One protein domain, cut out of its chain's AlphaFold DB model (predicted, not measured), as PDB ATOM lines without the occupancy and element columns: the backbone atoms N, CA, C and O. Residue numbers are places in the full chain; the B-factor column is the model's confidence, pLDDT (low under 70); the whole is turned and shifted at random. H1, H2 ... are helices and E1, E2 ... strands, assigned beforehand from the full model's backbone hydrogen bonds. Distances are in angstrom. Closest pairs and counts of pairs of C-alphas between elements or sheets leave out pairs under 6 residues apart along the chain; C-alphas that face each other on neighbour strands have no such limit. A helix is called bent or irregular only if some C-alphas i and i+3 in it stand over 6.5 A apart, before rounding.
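This is residues 230 to 360 of the 364 residues of an uncharacterized protein of Capnocytophaga sputigena (UniProt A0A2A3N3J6). A strongly twisted sheet of five strands, three of them long and bent (E1, E2, E3), has helix H3 packed across E1 and E2 on one face and helix H1 on the other face at the E6 and E7 end. Beside E1 and E3 sits a small separate hairpin, E4 and E5, whose long loop makes one side of the domain; short H2 is next to H1. The 131 printed residues hold three named helices and seven named strands in the order H1 H2 E1 E2 E3 H3 E4 E5 E6 E7, a mixed class of helices and strands. The large sheet runs E1 E2 E3 E6 E7 and is mixed, with E3 and E6 parallel. The whole is compact, with a radius of gyration of the C-alphas of 14.4 A and spans of 38 by 37 by 28 A.

H1, residues 232 to 241, begins at C-alpha 232 (174.891, -38.376, 44.426) and is 14.1 A long. H2 is residues 245 to 248. E1, residues 252 to 261, is 23.5 A long and bends by 72 degrees at residue 255. E2, residues 264 to 276, is 29.3 A long and bends by 83 degrees at 269. E3, residues 281 to 291, is 30.0 A long and bends by 59 degrees at 284. H3, residues 300 to 310, is 15.1 A long. E4 is residues 315 to 317, E5 333 to 335, E6 341 to 345, and E7 356 to 359, ending at C-alpha 359 (177.242, -30.688, 28.664).

E1, E2 and E3 form a meander, each strand the antiparallel neighbour of the one before; N 254 and O 271 are 2.8 A apart, N 272 and O 286 2.9 A. E3 is parallel to E6, with N 289 and O 342 at 2.9 A. E6 and E7 are a hairpin, with N 343 and O 358 at 2.8 A. The sheet and its helices make three layers, helices on both faces: H3 on one, H1 on the other. H3, at a height of 6.1 A, runs across the strands, at 88 degrees to E1 on the local plane; its Arg 301 and Met 266 of E2 have the closest C-alphas, 5.0 A. H1 is at a height of 9.2 A; the closest C-alphas of H1 and E7 are those of Leu 237 and Ile 357, 6.9 A. H1 and H2 touch, the C-alphas of Ala 238 and Val 245 being closest at 5.4 A. In the hairpin E4 and E5, N 334 and O 316 are 2.8 A apart. The closest C-alphas of E1 and E4 are those of Glu 260 and Asn 317, 5.4 A. In H1 and H3 every O i to N i+4 pair is within hydrogen-bond range; H2 is too short for one.

The C-alphas of Thr 278 and Gly 348 are the two farthest apart, 42.5 A. The printed part has no cut. The link E4 to E5 is long, 15 residues. The mean pLDDT of the printed part is 89.8; residues 322 to 329 are under 70.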
ATOM      1  N   GLN A 230     181.954 -42.054  44.558       96.31
ATOM      2  CA  GLN A 230     180.642 -42.513  45.005       96.31
ATOM      3  C   GLN A 230     179.765 -41.322  45.421       96.31
ATOM      4  O   GLN A 230     180.258 -40.206  45.607       96.31
ATOM      5  N   GLY A 231     178.473 -41.578  45.627       96.31
ATOM      6  CA  GLY A 231     177.508 -40.596  46.113       96.31
ATOM      7  C   GLY A 231     176.855 -39.783  44.997       96.31
ATOM      8  O   GLY A 231     177.283 -39.810  43.843       96.31
ATOM      9  N   LYS A 232     175.826 -39.010  45.368       96.00
ATOM     10  CA  LYS A 232     174.891 -38.376  44.426       96.00
ATOM     11  C   LYS A 232     175.574 -37.619  43.281       96.00
ATOM     12  O   LYS A 232     175.191 -37.797  42.134       96.00
ATOM     13  N   LEU A 233     176.584 -36.792  43.570       96.88
ATOM     14  CA  LEU A 233     177.275 -36.013  42.535       96.88
ATOM     15  C   LEU A 233     178.014 -36.904  41.522       96.88
ATOM     16  O   LEU A 233     178.020 -36.611  40.328       96.88
ATOM     17  N   PHE A 234     178.635 -37.984  41.996       97.69
ATOM     18  CA  PHE A 234     179.344 -38.934  41.144       97.69
ATOM     19  C   PHE A 234     178.363 -39.762  40.303       97.69
ATOM     20  O   PHE A 234     178.591 -39.957  39.109       97.69
ATOM     21  N   ASP A 235     177.242 -40.175  40.896       97.56
ATOM     22  CA  ASP A 235     176.171 -40.901  40.207       97.56
ATOM     23  C   ASP A 235     175.500 -40.029  39.131       97.56
ATOM     24  O   ASP A 235     175.274 -40.478  38.004       97.56
ATOM     25  N   ASP A 236     175.250 -38.754  39.440       97.44
ATOM     26  CA  ASP A 236     174.733 -37.772  38.484       97.44
ATOM     27  C   ASP A 236     175.726 -37.550  37.328       97.44
ATOM     28  O   ASP A 236     175.319 -37.466  36.166       97.44
ATOM     29  N   LEU A 237     177.036 -37.513  37.608       97.62
ATOM     30  CA  LEU A 237     178.072 -37.412  36.573       97.62
ATOM     31  C   LEU A 237     178.099 -38.659  35.677       97.62
ATOM     32  O   LEU A 237     178.151 -38.529  34.451       97.62
ATOM     33  N   ALA A 238     178.025 -39.858  36.257       97.81
ATOM     34  CA  ALA A 238     177.939 -41.118  35.519       97.81
ATOM     35  C   ALA A 238     176.719 -41.127  34.580       97.81
ATOM     36  O   ALA A 238     176.843 -41.369  33.377       97.81
ATOM     37  N   LYS A 239     175.552 -40.726  35.096       97.38
ATOM     38  CA  LYS A 239     174.320 -40.596  34.312       97.38
ATOM     39  C   LYS A 239     174.456 -39.587  33.169       97.38
ATOM     40  O   LYS A 239     174.093 -39.905  32.039       97.38
ATOM     41  N   THR A 240     174.989 -38.392  33.431       96.69
ATOM     42  CA  THR A 240     175.123 -37.327  32.417       96.69
ATOM     43  C   THR A 240     176.182 -37.652  31.359       96.69
ATOM     44  O   THR A 240     176.031 -37.274  30.196       96.69
ATOM     45  N   THR A 241     177.247 -38.367  31.726       95.81
ATOM     46  CA  THR A 241     178.282 -38.819  30.779       95.81
ATOM     47  C   THR A 241     177.859 -40.054  29.981       95.81
ATOM     48  O   THR A 241     178.452 -40.326  28.935       95.81
ATOM     49  N   GLY A 242     176.849 -40.792  30.456       96.31
ATOM     50  CA  GLY A 242     176.437 -42.084  29.907       96.31
ATOM     51  C   GLY A 242     177.420 -43.219  30.215       96.31
ATOM     52  O   GLY A 242     177.371 -44.257  29.563       96.31
ATOM     53  N   ILE A 243     178.332 -43.022  31.171       96.69
ATOM     54  CA  ILE A 243     179.326 -44.017  31.582       96.69
ATOM     55  C   ILE A 243     178.794 -44.725  32.832       96.69
ATOM     56  O   ILE A 243     178.453 -44.041  33.797       96.69
ATOM     57  N   PRO A 244     178.739 -46.068  32.872       97.69
ATOM     58  CA  PRO A 244     178.369 -46.788  34.086       97.69
ATOM     59  C   PRO A 244     179.260 -46.391  35.271       97.69
ATOM     60  O   PRO A 244     180.469 -46.237  35.111       97.69
ATOM     61  N   VAL A 245     178.688 -46.281  36.476       97.56
ATOM     62  CA  VAL A 245     179.420 -45.878  37.698       97.56
ATOM     63  C   VAL A 245     180.702 -46.698  37.884       97.56
ATOM     64  O   VAL A 245     181.770 -46.132  38.096       97.56
ATOM     65  N   GLN A 246     180.618 -48.019  37.701       96.94
ATOM     66  CA  GLN A 246     181.748 -48.950  37.830       96.94
ATOM     67  C   GLN A 246     182.890 -48.665  36.839       96.94
ATOM     68  O   GLN A 246     184.057 -48.918  37.137       96.94
ATOM     69  N   ASP A 247     182.574 -48.135  35.656       96.81
ATOM     70  CA  ASP A 247     183.577 -47.747  34.665       96.81
ATOM     71  C   ASP A 247     184.129 -46.351  34.938       96.81
ATOM     72  O   ASP A 247     185.330 -46.134  34.782       96.81
ATOM     73  N   LEU A 248     183.292 -45.417  35.403       97.31
ATOM     74  CA  LEU A 248     183.736 -44.080  35.796       97.31
ATOM     75  C   LEU A 248     184.696 -44.138  36.998       97.31
ATOM     76  O   LEU A 248     185.658 -43.375  37.062       97.31
ATOM     77  N   GLN A 249     184.510 -45.099  37.910       97.00
ATOM     78  CA  GLN A 249     185.418 -45.359  39.035       97.00
ATOM     79  C   GLN A 249     186.858 -45.680  38.600       97.00
ATOM     80  O   GLN A 249     187.792 -45.473  39.380       97.00
ATOM     81  N   LYS A 250     187.072 -46.137  37.361       95.38
ATOM     82  CA  LYS A 250     188.401 -46.480  36.824       95.38
ATOM     83  C   LYS A 250     189.206 -45.260  36.362       95.38
ATOM     84  O   LYS A 250     190.382 -45.405  36.048       95.38
ATOM     85  N   TYR A 251     188.598 -44.077  36.305       95.31
ATOM     86  CA  TYR A 251     189.282 -42.854  35.895       95.31
ATOM     87  C   TYR A 251     190.114 -42.296  37.051       95.31
ATOM     88  O   TYR A 251     189.685 -42.281  38.210       95.31
ATOM     89  N   ASP A 252     191.300 -41.807  36.724       91.94
ATOM     90  CA  ASP A 252     192.088 -40.948  37.594       91.94
ATOM     91  C   ASP A 252     191.541 -39.516  37.514       91.94
ATOM     92  O   ASP A 252     191.097 -39.072  36.454       91.94
ATOM     93  N   ILE A 253     191.554 -38.795  38.637       92.81
ATOM     94  CA  ILE A 253     191.023 -37.430  38.729       92.81
ATOM     95  C   ILE A 253     192.187 -36.470  38.943       92.81
ATOM     96  O   ILE A 253     192.832 -36.477  39.992       92.81
ATOM     97  N   LEU A 254     192.419 -35.629  37.947       90.50
ATOM     98  CA  LEU A 254     193.409 -34.563  37.946       90.50
ATOM     99  C   LEU A 254     192.702 -33.226  38.158       90.50
ATOM    100  O   LEU A 254     191.557 -33.046  37.741       90.50
ATOM    101  N   THR A 255     193.392 -32.277  38.777       91.50
ATOM    102  CA  THR A 255     192.863 -30.934  39.032       91.50
ATOM    103  C   THR A 255     193.773 -29.877  38.444       91.50
ATOM    104  O   THR A 255     194.988 -30.061  38.400       91.50
ATOM    105  N   GLU A 256     193.186 -28.757  38.033       89.50
ATOM    106  CA  GLU A 256     193.918 -27.586  37.546       89.50
ATOM    107  C   GLU A 256     194.879 -27.873  36.372       89.50
ATOM    108  O   GLU A 256     195.986 -27.327  36.307       89.50
ATOM    109  N   VAL A 257     194.468 -28.721  35.422       90.69
ATOM    110  CA  VAL A 257     195.317 -29.137  34.293       90.69
ATOM    111  C   VAL A 257     195.437 -27.993  33.273       90.69
ATOM    112  O   VAL A 257     194.419 -27.566  32.720       90.69
ATOM    113  N   PRO A 258     196.648 -27.475  32.988       90.81
ATOM    114  CA  PRO A 258     196.828 -26.359  32.066       90.81
ATOM    115  C   PRO A 258     196.886 -26.854  30.614       90.81
ATOM    116  O   PRO A 258     197.855 -27.492  30.210       90.81
ATOM    117  N   LEU A 259     195.868 -26.542  29.819       92.00
ATOM    118  CA  LEU A 259     195.739 -26.941  28.416       92.00
ATOM    119  C   LEU A 259     196.060 -25.765  27.491       92.00
ATOM    120  O   LEU A 259     195.429 -24.711  27.599       92.00
ATOM    121  N   GLU A 260     197.032 -25.936  26.595       90.75
ATOM    122  CA  GLU A 260     197.463 -24.891  25.664       90.75
ATOM    123  C   GLU A 260     196.321 -24.418  24.761       90.75
ATOM    124  O   GLU A 260     195.517 -25.201  24.255       90.75
ATOM    125  N   THR A 261     196.283 -23.108  24.543       82.94
ATOM    126  CA  THR A 261     195.406 -22.432  23.592       82.94
ATOM    127  C   THR A 261     196.256 -21.548  22.679       82.94
ATOM    128  O   THR A 261     197.417 -21.274  22.988       82.94
ATOM    129  N   THR A 262     195.701 -21.079  21.560       79.25
ATOM    130  CA  THR A 262     196.391 -20.201  20.589       79.25
ATOM    131  C   THR A 262     197.141 -19.047  21.257       79.25
ATOM    132  O   THR A 262     198.266 -18.738  20.883       79.25
ATOM    133  N   ASN A 263     196.537 -18.426  22.272       76.25
ATOM    134  CA  ASN A 263     197.072 -17.240  22.926       76.25
ATOM    135  C   ASN A 263     197.617 -17.507  24.344       76.25
ATOM    136  O   ASN A 263     197.810 -16.543  25.090       76.25
ATOM    137  N   GLY A 264     197.797 -18.760  24.774       84.25
ATOM    138  CA  GLY A 264     198.222 -19.082  26.139       84.25
ATOM    139  C   GLY A 264     197.798 -20.477  26.587       84.25
ATOM    140  O   GLY A 264     198.165 -21.472  25.971       84.25
ATOM    141  N   PHE A 265     197.078 -20.560  27.705       87.50
ATOM    142  CA  PHE A 265     196.479 -21.807  28.173       87.50
ATOM    143  C   PHE A 265     195.206 -21.533  28.981       87.50
ATOM    144  O   PHE A 265     195.089 -20.504  29.653       87.50
ATOM    145  N   MET A 266     194.260 -22.468  28.931       90.88
ATOM    146  CA  MET A 266     193.171 -22.570  29.901       90.88
ATOM    147  C   MET A 266     193.584 -23.522  31.017       90.88
ATOM    148  O   MET A 266     194.309 -24.482  30.780       90.88
ATOM    149  N   LYS A 267     193.111 -23.289  32.236       90.81
ATOM    150  CA  LYS A 267     193.266 -24.241  33.333       90.81
ATOM    151  C   LYS A 267     191.935 -24.964  33.501       90.81
ATOM    152  O   LYS A 267     190.956 -24.321  33.857       90.81
ATOM    153  N   ALA A 268     191.899 -26.250  33.164       92.44
ATOM    154  CA  ALA A 268     190.733 -27.092  33.388       92.44
ATOM    155  C   ALA A 268     190.629 -27.420  34.880       92.44
ATOM    156  O   ALA A 268     191.591 -27.938  35.452       92.44
ATOM    157  N   ASP A 269     189.479 -27.142  35.494       93.31
ATOM    158  CA  ASP A 269     189.296 -27.354  36.933       93.31
ATOM    159  C   ASP A 269     189.469 -28.824  37.313       93.31
ATOM    160  O   ASP A 269     190.220 -29.138  38.240       93.31
ATOM    161  N   ILE A 270     188.816 -29.725  36.570       95.44
ATOM    162  CA  ILE A 270     188.878 -31.168  36.801       95.44
ATOM    163  C   ILE A 270     189.002 -31.909  35.468       95.44
ATOM    164  O   ILE A 270     188.261 -31.655  34.517       95.44
ATOM    165  N   VAL A 271     189.919 -32.871  35.417       94.62
ATOM    166  CA  VAL A 271     190.083 -33.800  34.298       94.62
ATOM    167  C   VAL A 271     189.983 -35.224  34.822       94.62
ATOM    168  O   VAL A 271     190.781 -35.646  35.653       94.62
ATOM    169  N   PHE A 272     189.015 -35.976  34.313       95.81
ATOM    170  CA  PHE A 272     188.964 -37.423  34.481       95.81
ATOM    171  C   PHE A 272     189.729 -38.053  33.323       95.81
ATOM    172  O   PHE A 272     189.350 -37.868  32.166       95.81
ATOM    173  N   ALA A 273     190.781 -38.807  33.624       93.06
ATOM    174  CA  ALA A 273     191.589 -39.512  32.639       93.06
ATOM    175  C   ALA A 273     191.536 -41.016  32.904       93.06
ATOM    176  O   ALA A 273     191.898 -41.483  33.983       93.06
ATOM    177  N   ARG A 274     191.100 -41.796  31.917       93.50
ATOM    178  CA  ARG A 274     191.218 -43.252  31.969       93.50
ATOM    179  C   ARG A 274     192.587 -43.631  31.434       93.50
ATOM    180  O   ARG A 274     192.828 -43.514  30.236       93.50
ATOM    181  N   ILE A 275     193.478 -44.048  32.326       87.88
ATOM    182  CA  ILE A 275     194.850 -44.420  31.980       87.88
ATOM    183  C   ILE A 275     194.968 -45.937  32.014       87.88
ATOM    184  O   ILE A 275     194.685 -46.583  33.026       87.88
ATOM    185  N   ASN A 276     195.422 -46.510  30.908       86.12
ATOM    186  CA  ASN A 276     195.789 -47.908  30.843       86.12
ATOM    187  C   ASN A 276     197.095 -48.119  31.621       86.12
ATOM    188  O   ASN A 276     198.169 -47.811  31.115       86.12
ATOM    189  N   LYS A 277     197.009 -48.662  32.839       80.88
ATOM    190  CA  LYS A 277     198.164 -48.839  33.743       80.88
ATOM    191  C   LYS A 277     199.236 -49.810  33.226       80.88
ATOM    192  O   LYS A 277     200.311 -49.879  33.802       80.88
ATOM    193  N   THR A 278     198.955 -50.583  32.176       83.25
ATOM    194  CA  THR A 278     199.936 -51.491  31.559       83.25
ATOM    195  C   THR A 278     200.753 -50.796  30.474       83.25
ATOM    196  O   THR A 278     201.898 -51.162  30.240       83.25
ATOM    197  N   THR A 279     200.163 -49.819  29.783       82.62
ATOM    198  CA  THR A 279     200.794 -49.140  28.637       82.62
ATOM    199  C   THR A 279     201.096 -47.666  28.891       82.62
ATOM    200  O   THR A 279     201.668 -47.019  28.017       82.62
ATOM    201  N   ASP A 280     200.671 -47.135  30.040       78.81
ATOM    202  CA  ASP A 280     200.693 -45.715  30.410       78.81
ATOM    203  C   ASP A 280     200.075 -44.792  29.344       78.81
ATOM    204  O   ASP A 280     200.441 -43.627  29.187       78.81
ATOM    205  N   LYS A 281     199.092 -45.310  28.594       84.62
ATOM    206  CA  LYS A 281     198.349 -44.560  27.574       84.62
ATOM    207  C   LYS A 281     196.998 -44.097  28.100       84.62
ATOM    208  O   LYS A 281     196.293 -44.838  28.781       84.62
ATOM    209  N   ILE A 282     196.610 -42.884  27.718       88.06
ATOM    210  CA  ILE A 282     195.260 -42.368  27.958       88.06
ATOM    211  C   ILE A 282     194.286 -42.986  26.952       88.06
ATOM    212  O   ILE A 282     194.496 -42.891  25.744       88.06
ATOM    213  N   GLU A 283     193.210 -43.577  27.462       91.69
ATOM    214  CA  GLU A 283     192.138 -44.202  26.682       91.69
ATOM    215  C   GLU A 283     190.927 -43.276  26.501       91.69
ATOM    216  O   GLU A 283     190.331 -43.254  25.427       91.69
ATOM    217  N   ASP A 284     190.559 -42.508  27.531       95.12
ATOM    218  CA  ASP A 284     189.450 -41.543  27.483       95.12
ATOM    219  C   ASP A 284     189.717 -40.354  28.415       95.12
ATOM    220  O   ASP A 284     190.407 -40.487  29.434       95.12
ATOM    221  N   VAL A 285     189.154 -39.196  28.069       95.69
ATOM    222  CA  VAL A 285     189.292 -37.942  28.818       95.69
ATOM    223  C   VAL A 285     187.948 -37.239  28.921       95.69
ATOM    224  O   VAL A 285     187.279 -37.004  27.915       95.69
ATOM    225  N   ILE A 286     187.597 -36.825  30.138       97.69
ATOM    226  CA  ILE A 286     186.462 -35.946  30.417       97.69
ATOM    227  C   ILE A 286     186.987 -34.684  31.088       97.69
ATOM    228  O   ILE A 286     187.722 -34.764  32.070       97.69
ATOM    229  N   ILE A 287     186.586 -33.522  30.580       97.12
ATOM    230  CA  ILE A 287     186.892 -32.231  31.203       97.12
ATOM    231  C   ILE A 287     185.640 -31.695  31.875       97.12
ATOM    232  O   ILE A 287     184.564 -31.666  31.273       97.12
ATOM    233  N   ILE A 288     185.805 -31.230  33.107       97.31
ATOM    234  CA  ILE A 288     184.767 -30.567  33.877       97.31
ATOM    235  C   ILE A 288     185.261 -29.176  34.270       97.31
ATOM    236  O   ILE A 288     186.356 -29.019  34.811       97.31
ATOM    237  N   GLU A 289     184.424 -28.181  34.002       95.69
ATOM    238  CA  GLU A 289     184.590 -26.805  34.460       95.69
ATOM    239  C   GLU A 289     183.553 -26.488  35.539       95.69
ATOM    240  O   GLU A 289     182.356 -26.716  35.346       95.69
ATOM    241  N   ASN A 290     183.992 -25.915  36.652       95.44
ATOM    242  CA  ASN A 290     183.136 -25.573  37.774       95.44
ATOM    243  C   ASN A 290     182.775 -24.087  37.729       95.44
ATOM    244  O   ASN A 290     183.617 -23.215  37.520       95.44
ATOM    245  N   LYS A 291     181.496 -23.772  37.938       92.69
ATOM    246  CA  LYS A 291     180.993 -22.394  37.965       92.69
ATOM    247  C   LYS A 291     180.125 -22.153  39.190       92.69
ATOM    248  O   LYS A 291     179.269 -22.963  39.522       92.69
ATOM    249  N   LEU A 292     180.307 -20.996  39.825       90.75
ATOM    250  CA  LEU A 292     179.513 -20.615  40.994       90.75
ATOM    251  C   LEU A 292     178.021 -20.489  40.654       90.75
ATOM    252  O   LEU A 292     177.170 -20.837  41.462       90.75
ATOM    253  N   SER A 293     177.699 -20.042  39.437       88.75
ATOM    254  CA  SER A 293     176.329 -20.022  38.925       88.75
ATOM    255  C   SER A 293     176.227 -20.531  37.487       88.75
ATOM    256  O   SER A 293     177.180 -20.442  36.708       88.75
ATOM    257  N   LYS A 294     175.031 -20.977  37.082       85.75
ATOM    258  CA  LYS A 294     174.735 -21.325  35.677       85.75
ATOM    259  C   LYS A 294     175.036 -20.197  34.688       85.75
ATOM    260  O   LYS A 294     175.443 -20.486  33.560       85.75
ATOM    261  N   SER A 295     174.797 -18.952  35.108       85.75
ATOM    262  CA  SER A 295     174.976 -17.728  34.322       85.75
ATOM    263  C   SER A 295     176.401 -17.179  34.354       85.75
ATOM    264  O   SER A 295     176.699 -16.261  33.594       85.75
ATOM    265  N   THR A 296     177.286 -17.727  35.196       85.75
ATOM    266  CA  THR A 296     178.687 -17.300  35.245       85.75
ATOM    267  C   THR A 296     179.341 -17.584  33.894       85.75
ATOM    268  O   THR A 296     179.416 -18.735  33.455       85.75
ATOM    269  N   ALA A 297     179.803 -16.524  33.231       87.12
ATOM    270  CA  ALA A 297     180.453 -16.623  31.932       87.12
ATOM    271  C   ALA A 297     181.795 -17.368  32.022       87.12
ATOM    272  O   ALA A 297     182.465 -17.386  33.060       87.12
ATOM    273  N   PHE A 298     182.211 -17.966  30.908       89.31
ATOM    274  CA  PHE A 298     183.569 -18.484  30.777       89.31
ATOM    275  C   PHE A 298     184.573 -17.329  30.703       89.31
ATOM    276  O   PHE A 298     184.285 -16.276  30.134       89.31
ATOM    277  N   THR A 299     185.773 -17.532  31.247       87.06
ATOM    278  CA  THR A 299     186.881 -16.589  31.036       87.06
ATOM    279  C   THR A 299     187.339 -16.632  29.580       87.06
ATOM    280  O   THR A 299     187.130 -17.631  28.893       87.06
ATOM    281  N   GLU A 300     188.018 -15.590  29.099       87.00
ATOM    282  CA  GLU A 300     188.503 -15.536  27.708       87.00
ATOM    283  C   GLU A 300     189.326 -16.774  27.306       87.00
ATOM    284  O   GLU A 300     189.142 -17.323  26.222       87.00
ATOM    285  N   ARG A 301     190.156 -17.306  28.217       89.19
ATOM    286  CA  ARG A 301     190.937 -18.534  27.978       89.19
ATOM    287  C   ARG A 301     190.075 -19.783  27.865       89.19
ATOM    288  O   ARG A 301     190.344 -20.645  27.035       89.19
ATOM    289  N   GLN A 302     189.026 -19.878  28.673       90.44
ATOM    290  CA  GLN A 302     188.078 -20.991  28.615       90.44
ATOM    291  C   GLN A 302     187.227 -20.928  27.347       90.44
ATOM    292  O   GLN A 302     187.002 -21.959  26.718       90.44
ATOM    293  N   LYS A 303     186.801 -19.726  26.935       92.31
ATOM    294  CA  LYS A 303     186.103 -19.514  25.661       92.31
ATOM    295  C   LYS A 303     186.957 -19.977  24.484       92.31
ATOM    296  O   LYS A 303     186.457 -20.663  23.599       92.31
ATOM    297  N   GLU A 304     188.241 -19.634  24.505       90.19
ATOM    298  CA  GLU A 304     189.216 -20.048  23.502       90.19
ATOM    299  C   GLU A 304     189.390 -21.575  23.469       90.19
ATOM    300  O   GLU A 304     189.175 -22.196  22.428       90.19
ATOM    301  N   GLY A 305     189.721 -22.193  24.608       92.50
ATOM    302  CA  GLY A 305     190.012 -23.627  24.681       92.50
ATOM    303  C   GLY A 305     188.794 -24.515  24.415       92.50
ATOM    304  O   GLY A 305     188.833 -25.363  23.523       92.50
ATOM    305  N   PHE A 306     187.670 -24.292  25.105       95.06
ATOM    306  CA  PHE A 306     186.445 -25.050  24.826       95.06
ATOM    307  C   PHE A 306     185.876 -24.726  23.439       95.06
ATOM    308  O   PHE A 306     185.324 -25.609  22.783       95.06
ATOM    309  N   GLY A 307     186.036 -23.489  22.955       94.25
ATOM    310  CA  GLY A 307     185.660 -23.106  21.597       94.25
ATOM    311  C   GLY A 307     186.436 -23.880  20.531       94.25
ATOM    312  O   GLY A 307     185.837 -24.322  19.552       94.25
ATOM    313  N   ALA A 308     187.739 -24.096  20.728       93.38
ATOM    314  CA  ALA A 308     188.565 -24.915  19.843       93.38
ATOM    315  C   ALA A 308     188.115 -26.385  19.840       93.38
ATOM    316  O   ALA A 308     187.905 -26.963  18.771       93.38
ATOM    317  N   ILE A 309     187.859 -26.960  21.021       94.94
ATOM    318  CA  ILE A 309     187.354 -28.336  21.157       94.94
ATOM    319  C   ILE A 309     186.007 -28.496  20.434       94.94
ATOM    320  O   ILE A 309     185.812 -29.433  19.661       94.94
ATOM    321  N   LEU A 310     185.078 -27.552  20.619       95.25
ATOM    322  CA  LEU A 310     183.773 -27.568  19.947       95.25
ATOM    323  C   LEU A 310     183.885 -27.463  18.417       95.25
ATOM    324  O   LEU A 310     183.065 -28.054  17.711       95.25
ATOM    325  N   LYS A 311     184.908 -26.760  17.912       94.12
ATOM    326  CA  LYS A 311     185.237 -26.652  16.480       94.12
ATOM    327  C   LYS A 311     185.980 -27.873  15.919       94.12
ATOM    328  O   LYS A 311     186.209 -27.921  14.716       94.12
ATOM    329  N   GLY A 312     186.306 -28.865  16.751       91.12
ATOM    330  CA  GLY A 312     186.898 -30.135  16.322       91.12
ATOM    331  C   GLY A 312     188.381 -30.307  16.645       91.12
ATOM    332  O   GLY A 312     188.971 -31.286  16.199       91.12
ATOM    333  N   GLN A 313     188.996 -29.410  17.423       92.25
ATOM    334  CA  GLN A 313     190.338 -29.664  17.946       92.25
ATOM    335  C   GLN A 313     190.273 -30.766  19.010       92.25
ATOM    336  O   GLN A 313     189.815 -30.539  20.128       92.25
ATOM    337  N   GLU A 314     190.734 -31.966  18.660       90.88
ATOM    338  CA  GLU A 314     190.710 -33.106  19.580       90.88
ATOM    339  C   GLU A 314     191.979 -33.233  20.419       90.88
ATOM    340  O   GLU A 314     191.942 -33.865  21.464       90.88
ATOM    341  N   GLN A 315     193.108 -32.661  19.995       93.44
ATOM    342  CA  GLN A 315     194.363 -32.754  20.737       93.44
ATOM    343  C   GLN A 315     194.684 -31.429  21.428       93.44
ATOM    344  O   GLN A 315     194.759 -30.379  20.786       93.44
ATOM    345  N   MET A 316     194.880 -31.486  22.745       92.88
ATOM    346  CA  MET A 316     195.275 -30.344  23.570       92.88
ATOM    347  C   MET A 316     196.579 -30.673  24.290       92.88
ATOM    348  O   MET A 316     196.657 -31.666  25.016       92.88
ATOM    349  N   ASN A 317     197.601 -29.841  24.111       92.88
ATOM    350  CA  ASN A 317     198.866 -30.001  24.821       92.88
ATOM    351  C   ASN A 317     198.732 -29.543  26.274       92.88
ATOM    352  O   ASN A 317     198.001 -28.601  26.572       92.88
ATOM    353  N   ILE A 318     199.471 -30.188  27.170       90.38
ATOM    354  CA  ILE A 318     199.580 -29.789  28.571       90.38
ATOM    355  C   ILE A 318     200.749 -28.808  28.685       90.38
ATOM    356  O   ILE A 318     201.879 -29.153  28.346       90.38
ATOM    357  N   LYS A 319     200.491 -27.584  29.160       88.81
ATOM    358  CA  LYS A 319     201.501 -26.513  29.177       88.81
ATOM    359  C   LYS A 319     202.675 -26.823  30.105       88.81
ATOM    360  O   LYS A 319     203.826 -26.548  29.776       88.81
ATOM    361  N   TYR A 320     202.357 -27.328  31.290       83.88
ATOM    362  CA  TYR A 320     203.303 -27.764  32.308       83.88
ATOM    363  C   TYR A 320     202.629 -28.822  33.180       83.88
ATOM    364  O   TYR A 320     201.415 -28.776  33.386       83.88
ATOM    365  N   THR A 321     203.404 -29.762  33.712       74.81
ATOM    366  CA  THR A 321     202.886 -30.762  34.651       74.81
ATOM    367  C   THR A 321     202.485 -30.068  35.959       74.81
ATOM    368  O   THR A 321     203.318 -29.362  36.539       74.81
ATOM    369  N   PRO A 322     201.234 -30.209  36.437       69.75
ATOM    370  CA  PRO A 322     200.846 -29.729  37.760       69.75
ATOM    371  C   PRO A 322     201.746 -30.337  38.846       69.75
ATOM    372  O   PRO A 322     202.138 -31.499  38.750       69.75
ATOM    373  N   ARG A 323     202.079 -29.546  39.876       58.03
ATOM    374  CA  ARG A 323     203.054 -29.921  40.921       58.03
ATOM    375  C   ARG A 323     202.667 -31.162  41.739       58.03
ATOM    376  O   ARG A 323     203.558 -31.762  42.322       58.03
ATOM    377  N   ASP A 324     201.396 -31.565  41.712       56.22
ATOM    378  CA  ASP A 324     200.841 -32.618  42.575       56.22
ATOM    379  C   ASP A 324     200.336 -33.850  41.796       56.22
ATOM    380  O   ASP A 324     199.472 -34.586  42.273       56.22
ATOM    381  N   THR A 325     200.814 -34.076  40.566       58.88
ATOM    382  CA  THR A 325     200.337 -35.192  39.729       58.88
ATOM    383  C   THR A 325     201.473 -36.027  39.146       58.88
ATOM    384  O   THR A 325     201.787 -35.908  37.961       58.88
ATOM    385  N   ASP A 326     201.989 -36.970  39.938       63.56
ATOM    386  CA  ASP A 326     202.782 -38.110  39.433       63.56
ATOM    387  C   ASP A 326     201.989 -38.941  38.403       63.56
ATOM    388  O   ASP A 326     202.550 -39.616  37.543       63.56
ATOM    389  N   LEU A 327     200.655 -38.825  38.439       63.81
ATOM    390  CA  LEU A 327     199.696 -39.493  37.555       63.81
ATOM    391  C   LEU A 327     199.876 -39.175  36.065       63.81
ATOM    392  O   LEU A 327     199.423 -39.949  35.227       63.81
ATOM    393  N   LEU A 328     200.500 -38.043  35.727       67.38
ATOM    394  CA  LEU A 328     200.705 -37.641  34.336       67.38
ATOM    395  C   LEU A 328     202.042 -38.115  33.754       67.38
ATOM    396  O   LEU A 328     202.289 -37.785  32.609       67.38
ATOM    397  N   ASN A 329     202.883 -38.845  34.496       65.88
ATOM    398  CA  ASN A 329     204.175 -39.450  34.109       65.88
ATOM    399  C   ASN A 329     204.602 -39.328  32.615       65.88
ATOM    400  O   ASN A 329     204.553 -40.287  31.850       65.88
ATOM    401  N   GLY A 330     205.012 -38.133  32.166       70.56
ATOM    402  CA  GLY A 330     205.479 -37.887  30.789       70.56
ATOM    403  C   GLY A 330     204.406 -37.664  29.704       70.56
ATOM    404  O   GLY A 330     204.758 -37.382  28.558       70.56
ATOM    405  N   ILE A 331     203.115 -37.718  30.035       78.50
ATOM    406  CA  ILE A 331     201.989 -37.340  29.174       78.50
ATOM    407  C   ILE A 331     202.062 -35.838  28.869       78.50
ATOM    408  O   ILE A 331     201.955 -34.996  29.758       78.50
ATOM    409  N   LYS A 332     202.200 -35.500  27.582       84.62
ATOM    410  CA  LYS A 332     202.317 -34.108  27.102       84.62
ATOM    411  C   LYS A 332     201.060 -33.566  26.428       84.62
ATOM    412  O   LYS A 332     200.973 -32.368  26.185       84.62
ATOM    413  N   SER A 333     200.091 -34.421  26.113       89.12
ATOM    414  CA  SER A 333     198.855 -34.011  25.444       89.12
ATOM    415  C   SER A 333     197.696 -34.928  25.801       89.12
ATOM    416  O   SER A 333     197.895 -36.129  25.983       89.12
ATOM    417  N   LEU A 334     196.491 -34.373  25.816       91.88
ATOM    418  CA  LEU A 334     195.237 -35.089  26.009       91.88
ATOM    419  C   LEU A 334     194.455 -35.123  24.695       91.88
ATOM    420  O   LEU A 334     194.369 -34.107  24.000       91.88
ATOM    421  N   LYS A 335     193.846 -36.271  24.385       93.75
ATOM    422  CA  LYS A 335     192.833 -36.367  23.333       93.75
ATOM    423  C   LYS A 335     191.453 -36.156  23.955       93.75
ATOM    424  O   LYS A 335     190.997 -36.993  24.725       93.75
ATOM    425  N   ILE A 336     190.804 -35.041  23.645       94.06
ATOM    426  CA  ILE A 336     189.540 -34.605  24.236       94.06
ATOM    427  C   ILE A 336     188.468 -34.534  23.155       94.06
ATOM    428  O   ILE A 336     188.591 -33.814  22.168       94.06
ATOM    429  N   SER A 337     187.367 -35.246  23.372       93.69
ATOM    430  CA  SER A 337     186.196 -35.147  22.505       93.69
ATOM    431  C   SER A 337     185.310 -33.972  22.914       93.69
ATOM    432  O   SER A 337     185.004 -33.800  24.096       93.69
ATOM    433  N   LYS A 338     184.739 -33.254  21.936       94.12
ATOM    434  CA  LYS A 338     183.651 -32.281  22.171       94.12
ATOM    435  C   LYS A 338     182.433 -32.873  22.886       94.12
ATOM    436  O   LYS A 338     181.602 -32.146  23.418       94.12
ATOM    437  N   ASN A 339     182.304 -34.201  22.892       94.38
ATOM    438  CA  ASN A 339     181.232 -34.888  23.594       94.38
ATOM    439  C   ASN A 339     181.509 -35.136  25.081       94.38
ATOM    440  O   ASN A 339     180.592 -35.557  25.782       94.38
ATOM    441  N   LYS A 340     182.732 -34.865  25.544       96.25
ATOM    442  CA  LYS A 340     183.236 -35.193  26.882       96.25
ATOM    443  C   LYS A 340     183.662 -33.942  27.665       96.25
ATOM    444  O   LYS A 340     184.553 -34.001  28.505       96.25
ATOM    445  N   ILE A 341     183.032 -32.804  27.381       97.25
ATOM    446  CA  ILE A 341     183.247 -31.546  28.103       97.25
ATOM    447  C   ILE A 341     181.960 -31.126  28.818       97.25
ATOM    448  O   ILE A 341     180.885 -31.048  28.215       97.25
ATOM    449  N   PHE A 342     182.061 -30.881  30.121       97.31
ATOM    450  CA  PHE A 342     180.921 -30.625  30.995       97.31
ATOM    451  C   PHE A 342     181.174 -29.420  31.895       97.31
ATOM    452  O   PHE A 342     182.310 -29.045  32.175       97.31
ATOM    453  N   LYS A 343     180.083 -28.819  32.348       96.00
ATOM    454  CA  LYS A 343     180.053 -27.750  33.332       96.00
ATOM    455  C   LYS A 343     179.285 -28.246  34.549       96.00
ATOM    456  O   LYS A 343     178.159 -28.714  34.391       96.00
ATOM    457  N   ILE A 344     179.865 -28.106  35.736       96.94
ATOM    458  CA  ILE A 344     179.132 -28.230  36.996       96.94
ATOM    459  C   ILE A 344     178.868 -26.823  37.515       96.94
ATOM    460  O   ILE A 344     179.782 -26.004  37.597       96.94
ATOM    461  N   SER A 345     177.615 -26.517  37.839       93.31
ATOM    462  CA  SER A 345     177.249 -25.194  38.341       93.31
ATOM    463  C   SER A 345     176.245 -25.227  39.476       93.31
ATOM    464  O   SER A 345     175.273 -25.980  39.399       93.31
ATOM    465  N   ASP A 346     176.468 -24.375  40.478       89.50
ATOM    466  CA  ASP A 346     175.535 -24.110  41.581       89.50
ATOM    467  C   ASP A 346     174.583 -22.929  41.249       89.50
ATOM    468  O   ASP A 346     174.517 -22.456  40.109       89.50
ATOM    469  N   GLY A 347     173.798 -22.472  42.228       86.00
ATOM    470  CA  GLY A 347     172.912 -21.309  42.189       86.00
ATOM    471  C   GLY A 347     173.529 -20.006  42.712       86.00
ATOM    472  O   GLY A 347     172.781 -19.081  43.012       86.00
ATOM    473  N   GLY A 348     174.857 -19.906  42.830       82.50
ATOM    474  CA  GLY A 348     175.549 -18.744  43.408       82.50
ATOM    475  C   GLY A 348     176.089 -18.961  44.828       82.50
ATOM    476  O   GLY A 348     176.625 -18.026  45.416       82.50
ATOM    477  N   THR A 349     175.956 -20.173  45.371       86.25
ATOM    478  CA  THR A 349     176.483 -20.586  46.681       86.25
ATOM    479  C   THR A 349     177.635 -21.584  46.511       86.25
ATOM    480  O   THR A 349     178.157 -21.758  45.412       86.25
ATOM    481  N   ASP A 350     178.066 -22.238  47.588       87.19
ATOM    482  CA  ASP A 350     179.028 -23.340  47.544       87.19
ATOM    483  C   ASP A 350     178.402 -24.670  48.021       87.19
ATOM    484  O   ASP A 350     179.051 -25.505  48.667       87.19
ATOM    485  N   ASP A 351     177.115 -24.856  47.714       89.75
ATOM    486  CA  ASP A 351     176.296 -25.984  48.154       89.75
ATOM    487  C   ASP A 351     176.289 -27.092  47.094       89.75
ATOM    488  O   ASP A 351     175.520 -27.087  46.130       89.75
ATOM    489  N   ILE A 352     177.133 -28.103  47.303       91.69
ATOM    490  CA  ILE A 352     177.262 -29.232  46.375       91.69
ATOM    491  C   ILE A 352     175.984 -30.059  46.214       91.69
ATOM    492  O   ILE A 352     175.894 -30.844  45.275       91.69
ATOM    493  N   THR A 353     174.993 -29.923  47.099       88.25
ATOM    494  CA  THR A 353     173.739 -30.679  46.983       88.25
ATOM    495  C   THR A 353     172.820 -30.129  45.891       88.25
ATOM    496  O   THR A 353     171.952 -30.852  45.397       88.25
ATOM    497  N   LYS A 354     173.044 -28.875  45.474       88.44
ATOM    498  CA  LYS A 354     172.224 -28.132  44.505       88.44
ATOM    499  C   LYS A 354     172.882 -27.966  43.141       88.44
ATOM    500  O   LYS A 354     172.287 -27.379  42.235       88.44
ATOM    501  N   VAL A 355     174.093 -28.494  42.971       94.50
ATOM    502  CA  VAL A 355     174.808 -28.372  41.703       94.50
ATOM    503  C   VAL A 355     174.101 -29.138  40.590       94.50
ATOM    504  O   VAL A 355     173.440 -30.156  40.789       94.50
ATOM    505  N   SER A 356     174.285 -28.635  39.382       94.94
ATOM    506  CA  SER A 356     173.769 -29.206  38.146       94.94
ATOM    507  C   SER A 356     174.921 -29.500  37.199       94.94
ATOM    508  O   SER A 356     175.884 -28.736  37.152       94.94
ATOM    509  N   ILE A 357     174.815 -30.594  36.446       96.75
ATOM    510  CA  ILE A 357     175.822 -31.015  35.471       96.75
ATOM    511  C   ILE A 357     175.235 -30.855  34.074       96.75
ATOM    512  O   ILE A 357     174.227 -31.476  33.740       96.75
ATOM    513  N   GLU A 358     175.872 -30.034  33.249       95.19
ATOM    514  CA  GLU A 358     175.432 -29.739  31.890       95.19
ATOM    515  C   GLU A 358     176.573 -29.992  30.907       95.19
ATOM    516  O   GLU A 358     177.727 -29.647  31.158       95.19
ATOM    517  N   LYS A 359     176.264 -30.567  29.746       96.38
ATOM    518  CA  LYS A 359     177.242 -30.688  28.664       96.38
ATOM    519  C   LYS A 359     177.529 -29.310  28.067       96.38
ATOM    520  O   LYS A 359     176.602 -28.559  27.757       96.38
ATOM    521  N   ILE A 360     178.802 -28.992  27.842       95.31
ATOM    522  CA  ILE A 360     179.186 -27.754  27.158       95.31
ATOM    523  C   ILE A 360     178.970 -27.968  25.659       95.31
ATOM    524  O   ILE A 360     179.704 -28.703  25.009       95.31
TER     525      ILE A 360